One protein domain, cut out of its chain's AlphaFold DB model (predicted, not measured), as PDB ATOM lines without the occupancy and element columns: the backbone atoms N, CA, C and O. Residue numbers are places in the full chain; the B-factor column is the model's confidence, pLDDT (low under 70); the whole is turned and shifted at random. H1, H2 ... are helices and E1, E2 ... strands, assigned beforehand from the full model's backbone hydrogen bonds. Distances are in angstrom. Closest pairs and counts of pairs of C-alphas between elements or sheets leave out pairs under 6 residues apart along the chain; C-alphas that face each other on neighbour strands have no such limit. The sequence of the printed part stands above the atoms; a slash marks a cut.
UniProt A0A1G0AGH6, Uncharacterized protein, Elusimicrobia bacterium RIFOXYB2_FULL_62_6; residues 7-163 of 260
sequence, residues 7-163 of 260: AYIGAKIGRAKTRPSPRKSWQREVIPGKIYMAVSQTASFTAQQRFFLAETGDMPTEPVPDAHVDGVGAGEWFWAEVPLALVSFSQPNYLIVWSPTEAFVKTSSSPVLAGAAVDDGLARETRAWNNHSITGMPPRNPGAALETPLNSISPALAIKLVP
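This is residues 7 to 163 of the 260 residues of an uncharacterized protein of Elusimicrobia bacterium RIFOXYB2_FULL_62_6 (UniProt A0A1G0AGH6). With little regular structure, this is a crossed sandwich, sheets E6-E1-E10 and E5-E4-E7 face to face, hairpin E2-E3 at one end. The printed part has 157 residues, 53 in ten named strands and one helix, H1 after E8: mostly strand, sheets antiparallel. It is compact, radius of gyration of the C-alphas 16.9 A, spanning 54 by 37 by 36 A.

E1, residues 7-13, has neighbours E6, 76-82, N 9 to O 80 2.9 A, and E10, 157-162, N 8 to O 160 2.8 A. Facing them, E4, 34-40, has hairpin partner E5, 51-55, N 37 to O 51 2.9 A, and neighbour E7, 94-98, N 36 to O 98 2.9 A. H1, 142-145, is too short for O i to N i+4 pairs.

E2 is residues 18-20, E3 28-30, E8 115-117, its neighbour E9 153-155. C-alpha 7 is at (-29.024, -48.241, -16.188), C-alpha 162 at (-28.795, -51.572, -11.090).

The printed part has no cut, four long links between E5 and H1, and pLDDT under 70 at 120-124.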
ATOM      1  N   ALA A   7     -30.371 -48.430 -15.671       94.38
ATOM      2  CA  ALA A   7     -29.024 -48.241 -16.188       94.38
ATOM      3  C   ALA A   7     -28.599 -46.782 -16.044       94.38
ATOM      4  O   ALA A   7     -29.396 -45.863 -16.203       94.38
ATOM      5  N   TYR A   8     -27.317 -46.575 -15.774       95.38
ATOM      6  CA  TYR A   8     -26.712 -45.257 -15.692       95.38
ATOM      7  C   TYR A   8     -25.425 -45.237 -16.498       95.38
ATOM      8  O   TYR A   8     -24.692 -46.227 -16.534       95.38
ATOM      9  N   ILE A   9     -25.110 -44.088 -17.076       97.50
ATOM     10  CA  ILE A   9     -23.784 -43.792 -17.613       97.50
ATOM     11  C   ILE A   9     -23.124 -42.746 -16.735       97.50
ATOM     12  O   ILE A   9     -23.794 -41.858 -16.208       97.50
ATOM     13  N   GLY A  10     -21.818 -42.856 -16.542       97.06
ATOM     14  CA  GLY A  10     -21.112 -41.957 -15.648       97.06
ATOM     15  C   GLY A  10     -19.688 -41.684 -16.065       97.06
ATOM     16  O   GLY A  10     -19.065 -42.458 -16.793       97.06
ATOM     17  N   ALA A  11     -19.180 -40.569 -15.558       97.56
ATOM     18  CA  ALA A  11     -17.797 -40.162 -15.703       97.56
ATOM     19  C   ALA A  11     -17.257 -39.693 -14.357       97.56
ATOM     20  O   ALA A  11     -17.956 -39.013 -13.597       97.56
ATOM     21  N   LYS A  12     -15.992 -40.012 -14.079       96.56
ATOM     22  CA  LYS A  12     -15.279 -39.420 -12.950       96.56
ATOM     23  C   LYS A  12     -14.633 -38.115 -13.384       96.56
ATOM     24  O   LYS A  12     -13.668 -38.112 -14.146       96.56
ATOM     25  N   ILE A  13     -15.156 -37.008 -12.879       96.06
ATOM     26  CA  ILE A  13     -14.752 -35.662 -13.276       96.06
ATOM     27  C   ILE A  13     -14.034 -34.991 -12.115       96.06
ATOM     28  O   ILE A  13     -14.399 -35.142 -10.950       96.06
ATOM     29  N   GLY A  14     -12.959 -34.288 -12.443       94.31
ATOM     30  CA  GLY A  14     -12.187 -33.491 -11.512       94.31
ATOM     31  C   GLY A  14     -12.937 -32.258 -11.013       94.31
ATOM     32  O   GLY A  14     -14.147 -32.106 -11.141       94.31
ATOM     33  N   ARG A  15     -12.161 -31.355 -10.428       94.62
ATOM     34  CA  ARG A  15     -12.664 -30.150  -9.776       94.62
ATOM     35  C   ARG A  15     -13.143 -29.110 -10.789       94.62
ATOM     36  O   ARG A  15     -12.543 -28.961 -11.858       94.62
ATOM     37  N   ALA A  16     -14.158 -28.342 -10.414       95.19
ATOM     38  CA  ALA A  16     -14.545 -27.141 -11.132       95.19
ATOM     39  C   ALA A  16     -13.443 -26.080 -11.050       95.19
ATOM     40  O   ALA A  16     -12.912 -25.774  -9.975       95.19
ATOM     41  N   LYS A  17     -13.122 -25.504 -12.209       94.44
ATOM     42  CA  LYS A  17     -12.160 -24.414 -12.337       94.44
ATOM     43  C   LYS A  17     -12.774 -23.107 -11.860       94.44
ATOM     44  O   LYS A  17     -13.975 -22.878 -12.009       94.44
ATOM     45  N   THR A  18     -11.943 -22.247 -11.283       92.69
ATOM     46  CA  THR A  18     -12.372 -20.951 -10.757       92.69
ATOM     47  C   THR A  18     -11.620 -19.809 -11.425       92.69
ATOM     48  O   THR A  18     -10.523 -19.975 -11.958       92.69
ATOM     49  N   ARG A  19     -12.213 -18.619 -11.392       90.25
ATOM     50  CA  ARG A  19     -11.603 -17.364 -11.837       90.25
ATOM     51  C   ARG A  19     -11.783 -16.283 -10.770       90.25
ATOM     52  O   ARG A  19     -12.687 -16.409  -9.942       90.25
ATOM     53  N   PRO A  20     -10.937 -15.239 -10.741       88.38
ATOM     54  CA  PRO A  20     -11.185 -14.082  -9.888       88.38
ATOM     55  C   PRO A  20     -12.563 -13.482 -10.184       88.38
ATOM     56  O   PRO A  20     -12.935 -13.346 -11.353       88.38
ATOM     57  N   SER A  21     -13.308 -13.116  -9.141       85.19
ATOM     58  CA  SER A  21     -14.538 -12.348  -9.316       85.19
ATOM     59  C   SER A  21     -14.187 -10.966  -9.873       85.19
ATOM     60  O   SER A  21     -13.323 -10.286  -9.310       85.19
ATOM     61  N   PRO A  22     -14.877 -10.487 -10.923       82.31
ATOM     62  CA  PRO A  22     -14.669  -9.134 -11.436       82.31
ATOM     63  C   PRO A  22     -15.067  -8.055 -10.417       82.31
ATOM     64  O   PRO A  22     -14.624  -6.917 -10.527       82.31
ATOM     65  N   ARG A  23     -15.896  -8.397  -9.418       84.00
ATOM     66  CA  ARG A  23     -16.361  -7.464  -8.379       84.00
ATOM     67  C   ARG A  23     -15.464  -7.451  -7.144       84.00
ATOM     68  O   ARG A  23     -15.391  -6.435  -6.460       84.00
ATOM     69  N   LYS A  24     -14.831  -8.581  -6.823       80.62
ATOM     70  CA  LYS A  24     -14.018  -8.767  -5.613       80.62
ATOM     71  C   LYS A  24     -12.807  -9.632  -5.941       80.62
ATOM     72  O   LYS A  24     -12.916 -10.850  -6.005       80.62
ATOM     73  N   SER A  25     -11.642  -9.016  -6.109       75.38
ATOM     74  CA  SER A  25     -10.414  -9.706  -6.540       75.38
ATOM     75  C   SER A  25      -9.966 -10.841  -5.608       75.38
ATOM     76  O   SER A  25      -9.341 -11.795  -6.067       75.38
ATOM     77  N   TRP A  26     -10.316 -10.771  -4.320       77.81
ATOM     78  CA  TRP A  26     -10.030 -11.806  -3.321       77.81
ATOM     79  C   TRP A  26     -11.031 -12.973  -3.325       77.81
ATOM     80  O   TRP A  26     -10.814 -13.968  -2.637       77.81
ATOM     81  N   GLN A  27     -12.135 -12.864  -4.068       81.75
ATOM     82  CA  GLN A  27     -13.144 -13.911  -4.184       81.75
ATOM     83  C   GLN A  27     -12.936 -14.703  -5.475       81.75
ATOM     84  O   GLN A  27     -12.672 -14.144  -6.543       81.75
ATOM     85  N   ARG A  28     -13.088 -16.023  -5.383       86.31
ATOM     86  CA  ARG A  28     -13.077 -16.921  -6.537       86.31
ATOM     87  C   ARG A  28     -14.500 -17.308  -6.902       86.31
ATOM     88  O   ARG A  28     -15.295 -17.669  -6.041       86.31
ATOM     89  N   GLU A  29     -14.800 -17.242  -8.189       88.69
ATOM     90  CA  GLU A  29     -16.064 -17.692  -8.757       88.69
ATOM     91  C   GLU A  29     -15.818 -18.922  -9.622       88.69
ATOM     92  O   GLU A  29     -14.846 -18.980 -10.383       88.69
ATOM     93  N   VAL A  30     -16.705 -19.906  -9.511       91.75
ATOM     94  CA  VAL A  30     -16.695 -21.088 -10.374       91.75
ATOM     95  C   VAL A  30     -16.978 -20.662 -11.811       91.75
ATOM     96  O   VAL A  30     -17.901 -19.888 -12.066       91.75
ATOM     97  N   ILE A  31     -16.191 -21.168 -12.759       94.31
ATOM     98  CA  ILE A  31     -16.466 -20.983 -14.184       94.31
ATOM     99  C   ILE A  31     -17.713 -21.811 -14.512       94.31
ATOM    100  O   ILE A  31     -17.661 -23.031 -14.364       94.31
ATOM    101  N   PRO A  32     -18.833 -21.189 -14.919       94.69
ATOM    102  CA  PRO A  32     -20.075 -21.912 -15.141       94.69
ATOM    103  C   PRO A  32     -19.954 -22.810 -16.369       94.69
ATOM    104  O   PRO A  32     -19.498 -22.368 -17.424       94.69
ATOM    105  N   GLY A  33     -20.414 -24.052 -16.252       95.19
ATOM    106  CA  GLY A  33     -20.474 -24.965 -17.383       95.19
ATOM    107  C   GLY A  33     -21.335 -26.191 -17.132       95.19
ATOM    108  O   GLY A  33     -21.666 -26.524 -15.994       95.19
ATOM    109  N   LYS A  34     -21.703 -26.859 -18.227       95.94
ATOM    110  CA  LYS A  34     -22.515 -28.080 -18.222       95.94
ATOM    111  C   LYS A  34     -21.778 -29.192 -18.942       95.94
ATOM    112  O   LYS A  34     -21.150 -28.954 -19.971       95.94
ATOM    113  N   ILE A  35     -21.884 -30.403 -18.424       96.25
ATOM    114  CA  ILE A  35     -21.271 -31.599 -18.990       96.25
ATOM    115  C   ILE A  35     -22.379 -32.587 -19.326       96.25
ATOM    116  O   ILE A  35     -23.335 -32.764 -18.568       96.25
ATOM    117  N   TYR A  36     -22.253 -33.200 -20.494       96.56
ATOM    118  CA  TYR A  36     -23.199 -34.166 -21.024       96.56
ATOM    119  C   TYR A  36     -22.485 -35.467 -21.350       96.56
ATOM    120  O   TYR A  36     -21.285 -35.478 -21.634       96.56
ATOM    121  N   MET A  37     -23.250 -36.551 -21.326       97.06
ATOM    122  CA  MET A  37     -22.817 -37.858 -21.790       97.06
ATOM    123  C   MET A  37     -23.843 -38.487 -22.720       97.06
ATOM    124  O   MET A  37     -25.010 -38.095 -22.747       97.06
ATOM    125  N   ALA A  38     -23.386 -39.467 -23.490       96.81
ATOM    126  CA  ALA A  38     -24.231 -40.285 -24.341       96.81
ATOM    127  C   ALA A  38     -23.697 -41.717 -24.415       96.81
ATOM    128  O   ALA A  38     -22.507 -41.957 -24.192       96.81
ATOM    129  N   VAL A  39     -24.593 -42.645 -24.750       96.75
ATOM    130  CA  VAL A  39     -24.288 -44.051 -25.034       96.75
ATOM    131  C   VAL A  39     -24.904 -44.460 -26.367       96.75
ATOM    132  O   VAL A  39     -26.016 -44.041 -26.694       96.75
ATOM    133  N   SER A  40     -24.166 -45.243 -27.149       95.81
ATOM    134  CA  SER A  40     -24.593 -45.740 -28.458       95.81
ATOM    135  C   SER A  40     -23.857 -47.032 -28.814       95.81
ATOM    136  O   SER A  40     -22.757 -47.280 -28.326       95.81
ATOM    137  N   GLN A  41     -24.430 -47.855 -29.691       94.44
ATOM    138  CA  GLN A  41     -23.779 -49.072 -30.204       94.44
ATOM    139  C   GLN A  41     -22.748 -48.771 -31.303       94.44
ATOM    140  O   GLN A  41     -21.978 -49.640 -31.710       94.44
ATOM    141  N   THR A  42     -22.703 -47.524 -31.776       93.56
ATOM    142  CA  THR A  42     -21.700 -47.030 -32.724       93.56
ATOM    143  C   THR A  42     -21.079 -45.744 -32.192       93.56
ATOM    144  O   THR A  42     -21.663 -45.084 -31.335       93.56
ATOM    145  N   ALA A  43     -19.923 -45.337 -32.719       92.81
ATOM    146  CA  ALA A  43     -19.298 -44.051 -32.397       92.81
ATOM    147  C   ALA A  43     -20.044 -42.854 -33.042       92.81
ATOM    148  O   ALA A  43     -19.445 -41.962 -33.630       92.81
ATOM    149  N   SER A  44     -21.372 -42.866 -32.991       92.69
ATOM    150  CA  SER A  44     -22.274 -41.846 -33.509       92.69
ATOM    151  C   SER A  44     -23.412 -41.653 -32.519       92.69
ATOM    152  O   SER A  44     -24.014 -42.626 -32.054       92.69
ATOM    153  N   PHE A  45     -23.691 -40.393 -32.198       92.88
ATOM    154  CA  PHE A  45     -24.617 -40.012 -31.145       92.88
ATOM    155  C   PHE A  45     -25.649 -39.022 -31.674       92.88
ATOM    156  O   PHE A  45     -25.329 -38.006 -32.299       92.88
ATOM    157  N   THR A  46     -26.912 -39.312 -31.397       89.00
ATOM    158  CA  THR A  46     -28.031 -38.439 -31.750       89.00
ATOM    159  C   THR A  46     -28.342 -37.460 -30.620       89.00
ATOM    160  O   THR A  46     -27.887 -37.605 -29.485       89.00
ATOM    161  N   ALA A  47     -29.156 -36.444 -30.914       84.94
ATOM    162  CA  ALA A  47     -29.603 -35.497 -29.894       84.94
ATOM    163  C   ALA A  47     -30.459 -36.170 -28.805       84.94
ATOM    164  O   ALA A  47     -30.453 -35.720 -27.665       84.94
ATOM    165  N   GLN A  48     -31.160 -37.254 -29.145       86.75
ATOM    166  CA  GLN A  48     -32.001 -38.030 -28.232       86.75
ATOM    167  C   GLN A  48     -31.177 -38.860 -27.240       86.75
ATOM    168  O   GLN A  48     -31.670 -39.207 -26.176       86.75
ATOM    169  N   GLN A  49     -29.919 -39.156 -27.571       92.00
ATOM    170  CA  GLN A  49     -28.992 -39.889 -26.706       92.00
ATOM    171  C   GLN A  49     -28.182 -38.957 -25.794       92.00
ATOM    172  O   GLN A  49     -27.204 -39.388 -25.193       92.00
ATOM    173  N   ARG A  50     -28.547 -37.673 -25.699       94.06
ATOM    174  CA  ARG A  50     -27.863 -36.689 -24.858       94.06
ATOM    175  C   ARG A  50     -28.454 -36.675 -23.455       94.06
ATOM    176  O   ARG A  50     -29.574 -36.214 -23.257       94.06
ATOM    177  N   PHE A  51     -27.635 -37.034 -22.478       96.44
ATOM    178  CA  PHE A  51     -27.995 -37.025 -21.066       96.44
ATOM    179  C   PHE A  51     -27.175 -35.975 -20.321       96.44
ATOM    180  O   PHE A  51     -25.962 -35.855 -20.515       96.44
ATOM    181  N   PHE A  52     -27.846 -35.163 -19.508       96.19
ATOM    182  CA  PHE A  52     -27.170 -34.218 -18.626       96.19
ATOM    183  C   PHE A  52     -26.450 -34.995 -17.528       96.19
ATOM    184  O   PHE A  52     -27.070 -35.812 -16.855       96.19
ATOM    185  N   LEU A  53     -25.151 -34.748 -17.374       95.31
ATOM    186  CA  LEU A  53     -24.338 -35.439 -16.383       95.31
ATOM    187  C   LEU A  53     -24.172 -34.594 -15.122       95.31
ATOM    188  O   LEU A  53     -24.435 -35.058 -14.019       95.31
ATOM    189  N   ALA A  54     -23.677 -33.369 -15.290       94.81
ATOM    190  CA  ALA A  54     -23.374 -32.478 -14.182       94.81
ATOM    191  C   ALA A  54     -23.219 -31.034 -14.661       94.81
ATOM    192  O   ALA A  54     -22.835 -30.768 -15.803       94.81
ATOM    193  N   GLU A  55     -23.438 -30.098 -13.748       94.75
ATOM    194  CA  GLU A  55     -23.003 -28.713 -13.887       94.75
ATOM    195  C   GLU A  55     -21.903 -28.396 -12.879       94.75
ATOM    196  O   GLU A  55     -21.767 -29.048 -11.845       94.75
ATOM    197  N   THR A  56     -21.109 -27.371 -13.159       93.31
ATOM    198  CA  THR A  56     -19.988 -26.986 -12.291       93.31
ATOM    199  C   THR A  56     -20.391 -26.548 -10.893       93.31
ATOM    200  O   THR A  56     -19.556 -26.589  -9.997       93.31
ATOM    201  N   GLY A  57     -21.642 -26.124 -10.695       89.56
ATOM    202  CA  GLY A  57     -22.172 -25.801  -9.369       89.56
ATOM    203  C   GLY A  57     -22.239 -27.012  -8.433       89.56
ATOM    204  O   GLY A  57     -22.139 -26.842  -7.218       89.56
ATOM    205  N   ASP A  58     -22.332 -28.215  -9.004       88.31
ATOM    206  CA  ASP A  58     -22.420 -29.491  -8.285       88.31
ATOM    207  C   ASP A  58     -21.066 -30.196  -8.137       88.31
ATOM    208  O   ASP A  58     -20.983 -31.277  -7.549       88.31
ATOM    209  N   MET A  59     -20.002 -29.604  -8.684       92.56
ATOM    210  CA  MET A  59     -18.652 -30.152  -8.629       92.56
ATOM    211  C   MET A  59     -17.867 -29.544  -7.465       92.56
ATOM    212  O   MET A  59     -17.969 -28.338  -7.211       92.56
ATOM    213  N   PRO A  60     -16.999 -30.329  -6.809       92.19
ATOM    214  CA  PRO A  60     -16.020 -29.777  -5.887       92.19
ATOM    215  C   PRO A  60     -15.120 -28.759  -6.585       92.19
ATOM    216  O   PRO A  60     -14.771 -28.912  -7.757       92.19
ATOM    217  N   THR A  61     -14.726 -27.711  -5.876       92.31
ATOM    218  CA  THR A  61     -13.938 -26.614  -6.440       92.31
ATOM    219  C   THR A  61     -12.439 -26.875  -6.332       92.31
ATOM    220  O   THR A  61     -11.957 -27.642  -5.492       92.31
ATOM    221  N   GLU A  62     -11.670 -26.267  -7.233       90.06
ATOM    222  CA  GLU A  62     -10.212 -26.331  -7.177       90.06
ATOM    223  C   GLU A  62      -9.664 -25.410  -6.074       90.06
ATOM    224  O   GLU A  62     -10.047 -24.237  -6.029       90.06
ATOM    225  N   PRO A  63      -8.775 -25.911  -5.189       89.12
ATOM    226  CA  PRO A  63      -8.149 -25.064  -4.185       89.12
ATOM    227  C   PRO A  63      -7.250 -24.026  -4.850       89.12
ATOM    228  O   PRO A  63      -6.557 -24.318  -5.826       89.12
ATOM    229  N   VAL A  64      -7.221 -22.829  -4.275       86.69
ATOM    230  CA  VAL A  64      -6.307 -21.756  -4.668       86.69
ATOM    231  C   VAL A  64      -5.414 -21.440  -3.466       86.69
ATOM    232  O   VAL A  64      -5.964 -21.229  -2.388       86.69
ATOM    233  N   PRO A  65      -4.076 -21.395  -3.616       83.50
ATOM    234  CA  PRO A  65      -3.159 -21.220  -2.484       83.50
ATOM    235  C   PRO A  65      -3.452 -19.990  -1.611       83.50
ATOM    236  O   PRO A  65      -3.438 -20.093  -0.390       83.50
ATOM    237  N   ASP A  66      -3.789 -18.860  -2.237       84.00
ATOM    238  CA  ASP A  66      -3.878 -17.560  -1.554       84.00
ATOM    239  C   ASP A  66      -5.317 -17.042  -1.394       84.00
ATOM    240  O   ASP A  66      -5.538 -15.858  -1.140       84.00
ATOM    241  N   ALA A  67      -6.324 -17.895  -1.606       81.38
ATOM    242  CA  ALA A  67      -7.720 -17.486  -1.513       81.38
ATOM    243  C   ALA A  67      -8.591 -18.580  -0.903       81.38
ATOM    244  O   ALA A  67      -8.469 -19.760  -1.230       81.38
ATOM    245  N   HIS A  68      -9.542 -18.166  -0.071       79.12
ATOM    246  CA  HIS A  68     -10.606 -19.055   0.363       79.12
ATOM    247  C   HIS A  68     -11.519 -19.393  -0.825       79.12
ATOM    248  O   HIS A  68     -11.974 -18.502  -1.547       79.12
ATOM    249  N   VAL A  69     -11.782 -20.685  -1.019       83.75
ATOM    250  CA  VAL A  69     -12.682 -21.198  -2.055       83.75
ATOM    251  C   VAL A  69     -13.665 -22.163  -1.406       83.75
ATOM    252  O   VAL A  69     -13.263 -23.129  -0.758       83.75
ATOM    253  N   ASP A  70     -14.958 -21.913  -1.593       80.44
ATOM    254  CA  ASP A  70     -16.008 -22.746  -1.015       80.44
ATOM    255  C   ASP A  70     -16.142 -24.097  -1.731       80.44
ATOM    256  O   ASP A  70     -16.261 -24.172  -2.962       80.44
ATOM    257  N   GLY A  71     -16.232 -25.167  -0.938       83.38
ATOM    258  CA  GLY A  71     -16.484 -26.540  -1.392       83.38
ATOM    259  C   GLY A  71     -15.330 -27.174  -2.161       83.38
ATOM    260  O   GLY A  71     -15.561 -27.880  -3.142       83.38
ATOM    261  N   VAL A  72     -14.098 -26.906  -1.727       88.62
ATOM    262  CA  VAL A  72     -12.899 -27.588  -2.225       88.62
ATOM    263  C   VAL A  72     -13.002 -29.088  -1.956       88.62
ATOM    264  O   VAL A  72     -13.364 -29.504  -0.857       88.62
ATOM    265  N   GLY A  73     -12.634 -29.910  -2.938       88.06
ATOM    266  CA  GLY A  73     -12.649 -31.363  -2.774       88.06
ATOM    267  C   GLY A  73     -11.921 -32.129  -3.876       88.06
ATOM    268  O   GLY A  73     -11.162 -31.563  -4.662       88.06
ATOM    269  N   ALA A  74     -12.123 -33.446  -3.903       90.06
ATOM    270  CA  ALA A  74     -11.545 -34.341  -4.903       90.06
ATOM    271  C   ALA A  74     -12.454 -34.483  -6.136       90.06
ATOM    272  O   ALA A  74     -13.584 -34.014  -6.139       90.06
ATOM    273  N   GLY A  75     -11.961 -35.139  -7.191       90.81
ATOM    274  CA  GLY A  75     -12.809 -35.513  -8.326       90.81
ATOM    275  C   GLY A  75     -13.795 -36.626  -7.960       90.81
ATOM    276  O   GLY A  75     -13.439 -37.568  -7.245       90.81
ATOM    277  N   GLU A  76     -15.008 -36.542  -8.493       93.31
ATOM    278  CA  GLU A  76     -16.148 -37.383  -8.123       93.31
ATOM    279  C   GLU A  76     -16.754 -38.084  -9.337       93.31
ATOM    280  O   GLU A  76     -16.576 -37.657 -10.478       93.31
ATOM    281  N   TRP A  77     -17.448 -39.196  -9.084       93.75
ATOM    282  CA  TRP A  77     -18.282 -39.840 -10.093       93.75
ATOM    283  C   TRP A  77     -19.612 -39.106 -10.195       93.75
ATOM    284  O   TRP A  77     -20.305 -38.935  -9.194       93.75
ATOM    285  N   PHE A  78     -19.974 -38.743 -11.418       94.38
ATOM    286  CA  PHE A  78     -21.298 -38.247 -11.760       94.38
ATOM    287  C   PHE A  78     -22.001 -39.302 -12.604       94.38
ATOM    288  O   PHE A  78     -21.353 -39.988 -13.399       94.38
ATOM    289  N   TRP A  79     -23.311 -39.440 -12.417       94.06
ATOM    290  CA  TRP A  79     -24.125 -40.466 -13.060       94.06
ATOM    291  C   TRP A  79     -25.370 -39.836 -13.668       94.06
ATOM    292  O   TRP A  79     -26.025 -39.015 -13.033       94.06
ATOM    293  N   ALA A  80     -25.716 -40.266 -14.875       94.50
ATOM    294  CA  ALA A  80     -26.966 -39.942 -15.536       94.50
ATOM    295  C   ALA A  80     -27.727 -41.238 -15.812       94.50
ATOM    296  O   ALA A  80     -27.153 -42.185 -16.355       94.50
ATOM    297  N   GLU A  81     -28.998 -41.289 -15.421       93.75
ATOM    298  CA  GLU A  81     -29.868 -42.416 -15.758       93.75
ATOM    299  C   GLU A  81     -30.142 -42.428 -17.264       93.75
ATOM    300  O   GLU A  81     -30.359 -41.382 -17.881       93.75
ATOM    301  N   VAL A  82     -30.115 -43.619 -17.857       95.94
ATOM    302  CA  VAL A  82     -30.417 -43.842 -19.270       95.94
ATOM    303  C   VAL A  82     -31.428 -44.975 -19.412       95.94
ATOM    304  O   VAL A  82     -31.415 -45.913 -18.611       95.94
ATOM    305  N   PRO A  83     -32.285 -44.950 -20.449       94.88
ATOM    306  CA  PRO A  83     -33.134 -46.089 -20.753       94.88
ATOM    307  C   PRO A  83     -32.293 -47.358 -20.925       94.88
ATOM    308  O   PRO A  83     -31.347 -47.370 -21.715       94.88
ATOM    309  N   LEU A  84     -32.671 -48.439 -20.234       93.56
ATOM    310  CA  LEU A  84     -31.963 -49.723 -20.305       93.56
ATOM    311  C   LEU A  84     -31.839 -50.231 -21.752       93.56
ATOM    312  O   LEU A  84     -30.818 -50.797 -22.120       93.56
ATOM    313  N   ALA A  85     -32.838 -49.939 -22.592       93.31
ATOM    314  CA  ALA A  85     -32.859 -50.280 -24.015       93.31
ATOM    315  C   ALA A  85     -31.736 -49.630 -24.851       93.31
ATOM    316  O   ALA A  85     -31.463 -50.095 -25.954       93.31
ATOM    317  N   LEU A  86     -31.086 -48.566 -24.360       94.50
ATOM    318  CA  LEU A  86     -29.927 -47.961 -25.027       94.50
ATOM    319  C   LEU A  86     -28.608 -48.665 -24.698       94.50
ATOM    320  O   LEU A  86     -27.605 -48.390 -25.356       94.50
ATOM    321  N   VAL A  87     -28.584 -49.543 -23.694       95.38
ATOM    322  CA  VAL A  87     -27.398 -50.313 -23.317       95.38
ATOM    323  C   VAL A  87     -27.478 -51.683 -23.973       95.38
ATOM    324  O   VAL A  87     -28.380 -52.472 -23.706       95.38
ATOM    325  N   SER A  88     -26.506 -51.981 -24.829       94.31
ATOM    326  CA  SER A  88     -26.398 -53.301 -25.436       94.31
ATOM    327  C   SER A  88     -25.627 -54.246 -24.529       94.31
ATOM    328  O   SER A  88     -24.589 -53.897 -23.974       94.31
ATOM    329  N   PHE A  89     -26.111 -55.475 -24.415       93.12
ATOM    330  CA  PHE A  89     -25.418 -56.541 -23.695       93.12
ATOM    331  C   PHE A  89     -24.712 -57.535 -24.624       93.12
ATOM    332  O   PHE A  89     -24.039 -58.449 -24.155       93.12
ATOM    333  N   SER A  90     -24.891 -57.380 -25.936       93.81
ATOM    334  CA  SER A  90     -24.337 -58.261 -26.970       93.81
ATOM    335  C   SER A  90     -23.457 -57.524 -27.980       93.81
ATOM    336  O   SER A  90     -22.748 -58.163 -28.751       93.81
ATOM    337  N   GLN A  91     -23.487 -56.190 -27.982       93.88
ATOM    338  CA  GLN A  91     -22.685 -55.330 -28.849       93.88
ATOM    339  C   GLN A  91     -21.882 -54.326 -28.012       93.88
ATOM    340  O   GLN A  91     -22.258 -54.045 -26.869       93.88
ATOM    341  N   PRO A  92     -20.795 -53.756 -28.563       93.25
ATOM    342  CA  PRO A  92     -20.061 -52.685 -27.905       93.25
ATOM    343  C   PRO A  92     -20.969 -51.510 -27.533       93.25
ATOM    344  O   PRO A  92     -21.879 -51.154 -28.280       93.25
ATOM    345  N   ASN A  93     -20.675 -50.872 -26.401       95.56
ATOM    346  CA  ASN A  93     -21.262 -49.591 -26.030       95.56
ATOM    347  C   ASN A  93     -20.173 -48.523 -26.096       95.56
ATOM    348  O   ASN A  93     -19.186 -48.590 -25.364       95.56
ATOM    349  N   TYR A  94     -20.367 -47.530 -26.953       95.38
ATOM    350  CA  TYR A  94     -19.547 -46.334 -27.018       95.38
ATOM    351  C   TYR A  94     -20.106 -45.308 -26.045       95.38
ATOM    352  O   TYR A  94     -21.284 -44.959 -26.113       95.38
ATOM    353  N   LEU A  95     -19.246 -44.820 -25.156       96.62
ATOM    354  CA  LEU A  95     -19.538 -43.701 -24.273       96.62
ATOM    355  C   LEU A  95     -18.814 -42.462 -24.781       96.62
ATOM    356  O   LEU A  95     -17.662 -42.536 -25.207       96.62
ATOM    357  N   ILE A  96     -19.472 -41.315 -24.683       95.62
ATOM    358  CA  ILE A  96     -18.853 -40.013 -24.926       95.62
ATOM    359  C   ILE A  96     -19.196 -39.065 -23.786       95.62
ATOM    360  O   ILE A  96     -20.294 -39.119 -23.231       95.62
ATOM    361  N   VAL A  97     -18.253 -38.187 -23.458       95.75
ATOM    362  CA  VAL A  97     -18.429 -37.064 -22.539       95.75
ATOM    363  C   VAL A  97     -17.994 -35.786 -23.245       95.75
ATOM    364  O   VAL A  97     -16.961 -35.764 -23.910       95.75
ATOM    365  N   TRP A  98     -18.789 -34.726 -23.139       94.50
ATOM    366  CA  TRP A  98     -18.465 -33.438 -23.750       94.50
ATOM    367  C   TRP A  98     -19.132 -32.280 -23.011       94.50
ATOM    368  O   TRP A  98     -19.990 -32.468 -22.143       94.50
ATOM    369  N   SER A  99     -18.761 -31.059 -23.391       94.19
ATOM    370  CA  SER A  99     -19.415 -29.845 -22.920       94.19
ATOM    371  C   SER A  99     -19.776 -28.915 -24.084       94.19
ATOM    372  O   SER A  99     -18.943 -28.693 -24.961       94.19
ATOM    373  N   PRO A 100     -21.000 -28.350 -24.108       93.19
ATOM    374  CA  PRO A 100     -21.375 -27.239 -24.983       93.19
ATOM    375  C   PRO A 100     -20.913 -25.872 -24.470       93.19
ATOM    376  O   PRO A 100     -21.206 -24.859 -25.093       93.19
ATOM    377  N   THR A 101     -20.258 -25.809 -23.311       93.94
ATOM    378  CA  THR A 101     -19.862 -24.548 -22.689       93.94
ATOM    379  C   THR A 101     -18.645 -23.956 -23.395       93.94
ATOM    380  O   THR A 101     -17.575 -24.552 -23.390       93.94
ATOM    381  N   GLU A 102     -18.776 -22.738 -23.924       91.69
ATOM    382  CA  GLU A 102     -17.702 -22.037 -24.654       91.69
ATOM    383  C   GLU A 102     -16.419 -21.852 -23.833       91.69
ATOM    384  O   GLU A 102     -15.312 -21.891 -24.366       91.69
ATOM    385  N   ALA A 103     -16.543 -21.690 -22.513       91.50
ATOM    386  CA  ALA A 103     -15.389 -21.565 -21.630       91.50
ATOM    387  C   ALA A 103     -14.570 -22.868 -21.512       91.50
ATOM    388  O   ALA A 103     -13.417 -22.820 -21.078       91.50
ATOM    389  N   PHE A 104     -15.123 -24.031 -21.879       92.25
ATOM    390  CA  PHE A 104     -14.518 -25.346 -21.642       92.25
ATOM    391  C   PHE A 104     -13.598 -25.810 -22.780       92.25
ATOM    392  O   PHE A 104     -13.679 -26.937 -23.260       92.25
ATOM    393  N   VAL A 105     -12.669 -24.946 -23.179       87.88
ATOM    394  CA  VAL A 105     -11.741 -25.191 -24.297       87.88
ATOM    395  C   VAL A 105     -10.298 -25.472 -23.863       87.88
ATOM    396  O   VAL A 105      -9.466 -25.831 -24.693       87.88
ATOM    397  N   LYS A 106      -9.961 -25.290 -22.578       90.38
ATOM    398  CA  LYS A 106      -8.591 -25.429 -22.048       90.38
ATOM    399  C   LYS A 106      -8.598 -26.054 -20.657       90.38
ATOM    400  O   LYS A 106      -9.523 -25.855 -19.882       90.38
ATOM    401  N   THR A 107      -7.510 -26.719 -20.280       88.75
ATOM    402  CA  THR A 107      -7.339 -27.324 -18.942       88.75
ATOM    403  C   THR A 107      -7.401 -26.318 -17.789       88.75
ATOM    404  O   THR A 107      -7.728 -26.690 -16.666       88.75
ATOM    405  N   SER A 108      -7.114 -25.039 -18.044       90.75
ATOM    406  CA  SER A 108      -7.228 -23.957 -17.057       90.75
ATOM    407  C   SER A 108      -8.673 -23.534 -16.772       90.75
ATOM    408  O   SER A 108      -8.917 -22.859 -15.778       90.75
ATOM    409  N   SER A 109      -9.624 -23.884 -17.643       92.94
ATOM    410  CA  SER A 109     -11.026 -23.456 -17.555       92.94
ATOM    411  C   SER A 109     -12.036 -24.603 -17.589       92.94
ATOM    412  O   SER A 109     -13.184 -24.398 -17.204       92.94
ATOM    413  N   SER A 110     -11.608 -25.807 -17.973       93.69
ATOM    414  CA  SER A 110     -12.416 -27.026 -17.985       93.69
ATOM    415  C   SER A 110     -12.095 -27.933 -16.793       93.69
ATOM    416  O   SER A 110     -10.917 -28.134 -16.470       93.69
ATOM    417  N   PRO A 111     -13.107 -28.566 -16.176       94.06
ATOM    418  CA  PRO A 111     -12.901 -29.751 -15.356       94.06
ATOM    419  C   PRO A 111     -12.189 -30.847 -16.159       94.06
ATOM    420  O   PRO A 111     -12.410 -31.001 -17.361       94.06
ATOM    421  N   VAL A 112     -11.330 -31.612 -15.489       93.94
ATOM    422  CA  VAL A 112     -10.512 -32.651 -16.131       93.94
ATOM    423  C   VAL A 112     -11.147 -34.018 -15.902       93.94
ATOM    424  O   VAL A 112     -11.439 -34.373 -14.761       93.94
ATOM    425  N   LEU A 113     -11.347 -34.788 -16.970       94.81
ATOM    426  CA  LEU A 113     -11.782 -36.182 -16.885       94.81
ATOM    427  C   LEU A 113     -10.673 -37.027 -16.243       94.81
ATOM    428  O   LEU A 113      -9.518 -36.959 -16.664       94.81
ATOM    429  N   ALA A 114     -11.009 -37.813 -15.224       94.62
ATOM    430  CA  ALA A 114     -10.050 -38.728 -14.621       94.62
ATOM    431  C   ALA A 114      -9.710 -39.872 -15.588       94.62
ATOM    432  O   ALA A 114     -10.529 -40.275 -16.411       94.62
ATOM    433  N   GLY A 115      -8.514 -40.431 -15.451       92.00
ATOM    434  CA  GLY A 115      -8.090 -41.612 -16.190       92.00
ATOM    435  C   GLY A 115      -7.066 -42.411 -15.398       92.00
ATOM    436  O   GLY A 115      -6.508 -41.917 -14.416       92.00
ATOM    437  N   ALA A 116      -6.844 -43.649 -15.813       89.38
ATOM    438  CA  ALA A 116      -5.837 -44.540 -15.251       89.38
ATOM    439  C   ALA A 116      -4.873 -44.995 -16.347       89.38
ATOM    440  O   ALA A 116      -5.256 -45.048 -17.517       89.38
ATOM    441  N   ALA A 117      -3.640 -45.332 -15.970       87.00
ATOM    442  CA  ALA A 117      -2.723 -45.990 -16.889       87.00
ATOM    443  C   ALA A 117      -3.331 -47.322 -17.356       87.00
ATOM    444  O   ALA A 117      -3.953 -48.036 -16.566       87.00
ATOM    445  N   VAL A 118      -3.186 -47.628 -18.642       82.19
ATOM    446  CA  VAL A 118      -3.549 -48.945 -19.178       82.19
ATOM    447  C   VAL A 118      -2.465 -49.937 -18.762       82.19
ATOM    448  O   VAL A 118      -1.286 -49.608 -18.838       82.19
ATOM    449  N   ASP A 119      -2.863 -51.124 -18.305       76.50
ATOM    450  CA  ASP A 119      -1.922 -52.179 -17.922       76.50
ATOM    451  C   ASP A 119      -1.141 -52.682 -19.153       76.50
ATOM    452  O   ASP A 119      -1.717 -52.889 -20.225       76.50
ATOM    453  N   ASP A 120       0.172 -52.865 -19.014       63.78
ATOM    454  CA  ASP A 120       1.105 -53.099 -20.129       63.78
ATOM    455  C   ASP A 120       1.113 -54.558 -20.637       63.78
ATOM    456  O   ASP A 120       1.801 -54.880 -21.608       63.78
ATOM    457  N   GLY A 121       0.354 -55.457 -20.001       58.56
ATOM    458  CA  GLY A 121       0.469 -56.910 -20.181       58.56
ATOM    459  C   GLY A 121      -0.260 -57.547 -21.374       58.56
ATOM    460  O   GLY A 121      -0.068 -58.737 -21.618       58.56
ATOM    461  N   LEU A 122      -1.097 -56.823 -22.124       54.19
ATOM    462  CA  LEU A 122      -1.884 -57.386 -23.232       54.19
ATOM    463  C   LEU A 122      -1.883 -56.462 -24.454       54.19
ATOM    464  O   LEU A 122      -1.746 -55.246 -24.328       54.19
ATOM    465  N   ALA A 123      -2.032 -57.054 -25.646       53.59
ATOM    466  CA  ALA A 123      -2.105 -56.335 -26.917       53.59
ATOM    467  C   ALA A 123      -3.027 -55.105 -26.799       53.59
ATOM    468  O   ALA A 123      -4.208 -55.232 -26.474       53.59
ATOM    469  N   ARG A 124      -2.455 -53.911 -27.018       65.81
ATOM    470  CA  ARG A 124      -3.106 -52.607 -26.823       65.81
ATOM    471  C   ARG A 124      -4.178 -52.363 -27.887       65.81
ATOM    472  O   ARG A 124      -3.953 -51.625 -28.844       65.81
ATOM    473  N   GLU A 125      -5.345 -52.978 -27.741       77.56
ATOM    474  CA  GLU A 125      -6.527 -52.554 -28.490       77.56
ATOM    475  C   GLU A 125      -6.889 -51.125 -28.080       77.56
ATOM    476  O   GLU A 125      -7.147 -50.849 -26.905       77.56
ATOM    477  N   THR A 126      -6.923 -50.203 -29.044       85.56
ATOM    478  CA  THR A 126      -7.418 -48.850 -28.791       85.56
ATOM    479  C   THR A 126      -8.900 -48.917 -28.433       85.56
ATOM    480  O   THR A 126      -9.721 -49.375 -29.224       85.56
ATOM    481  N   ARG A 127      -9.241 -48.448 -27.229       88.12
ATOM    482  CA  ARG A 127     -10.619 -48.427 -26.698       88.12
ATOM    483  C   ARG A 127     -11.105 -47.031 -26.327       88.12
ATOM    484  O   ARG A 127     -12.251 -46.868 -25.919       88.12
ATOM    485  N   ALA A 128     -10.240 -46.031 -26.455       91.81
ATOM    486  CA  ALA A 128     -10.546 -44.649 -26.144       91.81
ATOM    487  C   ALA A 128      -9.908 -43.722 -27.178       91.81
ATOM    488  O   ALA A 128      -8.816 -43.983 -27.682       91.81
ATOM    489  N   TRP A 129     -10.602 -42.628 -27.471       93.25
ATOM    490  CA  TRP A 129     -10.159 -41.602 -28.402       93.25
ATOM    491  C   TRP A 129     -10.455 -40.233 -27.815       93.25
ATOM    492  O   TRP A 129     -11.457 -40.047 -27.125       93.25
ATOM    493  N   ASN A 130      -9.586 -39.279 -28.114       91.75
ATOM    494  CA  ASN A 130      -9.841 -37.871 -27.904       91.75
ATOM    495  C   ASN A 130     -10.213 -37.217 -29.230       91.75
ATOM    496  O   ASN A 130      -9.650 -37.561 -30.272       91.75
ATOM    497  N   ASN A 131     -11.146 -36.277 -29.177       90.75
ATOM    498  CA  ASN A 131     -11.599 -35.536 -30.338       90.75
ATOM    499  C   ASN A 131     -11.501 -34.040 -30.059       90.75
ATOM    500  O   ASN A 131     -12.108 -33.533 -29.116       90.75
ATOM    501  N   HIS A 132     -10.716 -33.353 -30.874       87.12
ATOM    502  CA  HIS A 132     -10.459 -31.921 -30.794       87.12
ATOM    503  C   HIS A 132     -11.172 -31.148 -31.904       87.12
ATOM    504  O   HIS A 132     -11.333 -29.933 -31.799       87.12
ATOM    505  N   SER A 133     -11.608 -31.847 -32.952       84.50
ATOM    506  CA  SER A 133     -12.233 -31.260 -34.135       84.50
ATOM    507  C   SER A 133     -13.726 -30.955 -33.957       84.50
ATOM    508  O   SER A 133     -14.310 -30.234 -34.766       84.50
ATOM    509  N   ILE A 134     -14.364 -31.481 -32.906       82.12
ATOM    510  CA  ILE A 134     -15.801 -31.333 -32.661       82.12
ATOM    511  C   ILE A 134     -16.061 -30.471 -31.425       82.12
ATOM    512  O   ILE A 134     -15.656 -30.801 -30.311       82.12
ATOM    513  N   THR A 135     -16.820 -29.388 -31.606       78.88
ATOM    514  CA  THR A 135     -17.156 -28.445 -30.534       78.88
ATOM    515  C   THR A 135     -18.649 -28.414 -30.237       78.88
ATOM    516  O   THR A 135     -19.482 -28.203 -31.118       78.88
ATOM    517  N   GLY A 136     -18.984 -28.577 -28.961       81.69
ATOM    518  CA  GLY A 136     -20.297 -28.306 -28.380       81.69
ATOM    519  C   GLY A 136     -21.438 -29.274 -28.700       81.69
ATOM    520  O   GLY A 136     -22.486 -29.213 -28.056       81.69
ATOM    521  N   MET A 137     -21.230 -30.222 -29.607       86.25
ATOM    522  CA  MET A 137     -22.169 -31.298 -29.934       86.25
ATOM    523  C   MET A 137     -21.409 -32.613 -30.103       86.25
ATOM    524  O   MET A 137     -20.244 -32.576 -30.473       86.25
ATOM    525  N   PRO A 138     -22.023 -33.778 -29.856       88.56
ATOM    526  CA  PRO A 138     -21.354 -35.046 -30.105       88.56
ATOM    527  C   PRO A 138     -21.339 -35.378 -31.619       88.56
ATOM    528  O   PRO A 138     -22.205 -34.896 -32.362       88.56
ATOM    529  N   PRO A 139     -20.378 -36.196 -32.099       90.06
ATOM    530  CA  PRO A 139     -20.303 -36.640 -33.492       90.06
ATOM    531  C   PRO A 139     -21.556 -37.410 -33.914       90.06
ATOM    532  O   PRO A 139     -22.026 -38.284 -33.189       90.06
ATOM    533  N   ARG A 140     -22.042 -37.146 -35.132       89.50
ATOM    534  CA  ARG A 140     -23.182 -37.857 -35.754       89.50
ATOM    535  C   ARG A 140     -22.763 -38.931 -36.759       89.50
ATOM    536  O   ARG A 140     -23.607 -39.587 -37.365       89.50
ATOM    537  N   ASN A 141     -21.467 -39.086 -36.982       87.25
ATOM    538  CA  ASN A 141     -20.898 -40.015 -37.942       87.25
ATOM    539  C   ASN A 141     -19.662 -40.693 -37.327       87.25
ATOM    540  O   ASN A 141     -18.777 -39.990 -36.836       87.25
ATOM    541  N   PRO A 142     -19.549 -42.034 -37.397       83.44
ATOM    542  CA  PRO A 142     -18.449 -42.765 -36.763       83.44
ATOM    543  C   PRO A 142     -17.056 -42.308 -37.205       83.44
ATOM    544  O   PRO A 142     -16.149 -42.209 -36.383       83.44
ATOM    545  N   GLY A 143     -16.900 -41.968 -38.489       82.75
ATOM    546  CA  GLY A 143     -15.616 -41.540 -39.052       82.75
ATOM    547  C   GLY A 143     -15.082 -40.221 -38.489       82.75
ATOM    548  O   GLY A 143     -13.880 -39.999 -38.541       82.75
ATOM    549  N   ALA A 144     -15.942 -39.363 -37.929       84.75
ATOM    550  CA  ALA A 144     -15.507 -38.113 -37.307       84.75
ATOM    551  C   ALA A 144     -15.282 -38.242 -35.799       84.75
ATOM    552  O   ALA A 144     -14.752 -37.311 -35.212       84.75
ATOM    553  N   ALA A 145     -15.704 -39.338 -35.159       88.06
ATOM    554  CA  ALA A 145     -15.673 -39.472 -33.705       88.06
ATOM    555  C   ALA A 145     -14.304 -39.906 -33.163       88.06
ATOM    556  O   ALA A 145     -13.869 -39.418 -32.119       88.06
ATOM    557  N   LEU A 146     -13.629 -40.812 -33.872       91.50
ATOM    558  CA  LEU A 146     -12.439 -41.524 -33.405       91.50
ATOM    559  C   LEU A 146     -11.147 -40.878 -33.937       91.50
ATOM    560  O   LEU A 146     -10.456 -41.457 -34.768       91.50
ATOM    561  N   GLU A 147     -10.842 -39.656 -33.490       91.81
ATOM    562  CA  GLU A 147      -9.740 -38.842 -34.032       91.81
ATOM    563  C   GLU A 147      -8.361 -39.252 -33.485       91.81
ATOM    564  O   GLU A 147      -7.545 -39.813 -34.212       91.81
ATOM    565  N   THR A 148      -8.081 -38.992 -32.205       92.06
ATOM    566  CA  THR A 148      -6.765 -39.255 -31.599       92.06
ATOM    567  C   THR A 148      -6.844 -40.457 -30.656       92.06
ATOM    568  O   THR A 148      -7.470 -40.339 -29.603       92.06
ATOM    569  N   PRO A 149      -6.227 -41.609 -30.972       91.88
ATOM    570  CA  PRO A 149      -6.287 -42.794 -30.119       91.88
ATOM    571  C   PRO A 149      -5.548 -42.584 -28.787       91.88
ATOM    572  O   PRO A 149      -4.433 -42.059 -28.751       91.88
ATOM    573  N   LEU A 150      -6.149 -43.039 -27.688       89.69
ATOM    574  CA  LEU A 150      -5.568 -43.030 -26.344       89.69
ATOM    575  C   LEU A 150      -5.153 -44.456 -25.962       89.69
ATOM    576  O   LEU A 150      -5.990 -45.281 -25.604       89.69
ATOM    577  N   ASN A 151      -3.852 -44.741 -26.041       88.06
ATOM    578  CA  ASN A 151      -3.311 -46.087 -25.793       88.06
ATOM    579  C   ASN A 151      -2.627 -46.243 -24.428       88.06
ATOM    580  O   ASN A 151      -2.349 -47.361 -24.011       88.06
ATOM    581  N   SER A 152      -2.321 -45.136 -23.748       86.50
ATOM    582  CA  SER A 152      -1.645 -45.133 -22.443       86.50
ATOM    583  C   SER A 152      -2.576 -44.796 -21.280       86.50
ATOM    584  O   SER A 152      -2.210 -45.015 -20.129       86.50
ATOM    585  N   ILE A 153      -3.766 -44.260 -21.563       88.38
ATOM    586  CA  ILE A 153      -4.721 -43.796 -20.556       88.38
ATOM    587  C   ILE A 153      -6.106 -44.343 -20.889       88.38
ATOM    588  O   ILE A 153      -6.614 -44.128 -21.987       88.38
ATOM    589  N   SER A 154      -6.735 -44.986 -19.908       90.81
ATOM    590  CA  SER A 154      -8.149 -45.340 -19.940       90.81
ATOM    591  C   SER A 154      -8.959 -44.255 -19.223       90.81
ATOM    592  O   SER A 154      -8.759 -44.056 -18.018       90.81
ATOM    593  N   PRO A 155      -9.836 -43.511 -19.922       94.31
ATOM    594  CA  PRO A 155     -10.692 -42.520 -19.285       94.31
ATOM    595  C   PRO A 155     -11.695 -43.199 -18.345       94.31
ATOM    596  O   PRO A 155     -12.247 -44.255 -18.647       94.31
ATOM    597  N   ALA A 156     -11.967 -42.570 -17.206       95.50
ATOM    598  CA  ALA A 156     -12.887 -43.075 -16.195       95.50
ATOM    599  C   ALA A 156     -14.347 -42.813 -16.598       95.50
ATOM    600  O   ALA A 156     -15.016 -41.945 -16.035       95.50
ATOM    601  N   LEU A 157     -14.817 -43.567 -17.592       96.62
ATOM    602  CA  LEU A 157     -16.206 -43.641 -18.038       96.62
ATOM    603  C   LEU A 157     -16.767 -45.023 -17.697       96.62
ATOM    604  O   LEU A 157     -16.046 -46.017 -17.770       96.62
ATOM    605  N   ALA A 158     -18.040 -45.101 -17.327       96.12
ATOM    606  CA  ALA A 158     -18.645 -46.356 -16.903       96.12
ATOM    607  C   ALA A 158     -20.133 -46.443 -17.244       96.12
ATOM    608  O   ALA A 158     -20.832 -45.432 -17.316       96.12
ATOM    609  N   ILE A 159     -20.612 -47.681 -17.383       96.38
ATOM    610  CA  ILE A 159     -22.031 -48.032 -17.321       96.38
ATOM    611  C   ILE A 159     -22.264 -48.713 -15.972       96.38
ATOM    612  O   ILE A 159     -21.573 -49.675 -15.638       96.38
ATOM    613  N   LYS A 160     -23.227 -48.218 -15.197       94.06
ATOM    614  CA  LYS A 160     -23.691 -48.830 -13.948       94.06
ATOM    615  C   LYS A 160     -25.060 -49.449 -14.196       94.06
ATOM    616  O   LYS A 160     -26.003 -48.743 -14.547       94.06
ATOM    617  N   LEU A 161     -25.166 -50.755 -13.990       93.25
ATOM    618  CA  LEU A 161     -26.421 -51.494 -14.074       93.25
ATOM    619  C   LEU A 161     -26.923 -51.776 -12.665       93.25
ATOM    620  O   LEU A 161     -26.157 -52.227 -11.814       93.25
ATOM    621  N   VAL A 162     -28.194 -51.483 -12.419       90.31
ATOM    622  CA  VAL A 162     -28.795 -51.572 -11.090       90.31
ATOM    623  C   VAL A 162     -29.915 -52.614 -11.117       90.31
ATOM    624  O   VAL A 162     -30.839 -52.485 -11.931       90.31
ATOM    625  N   PRO A 163     -29.855 -53.651 -10.261       88.25
ATOM    626  CA  PRO A 163     -30.939 -54.619 -10.150       88.25
ATOM    627  C   PRO A 163     -32.204 -53.948  -9.589       88.25
ATOM    628  O   PRO A 163     -32.108 -52.908  -8.929       88.25
TER     629      PRO A 163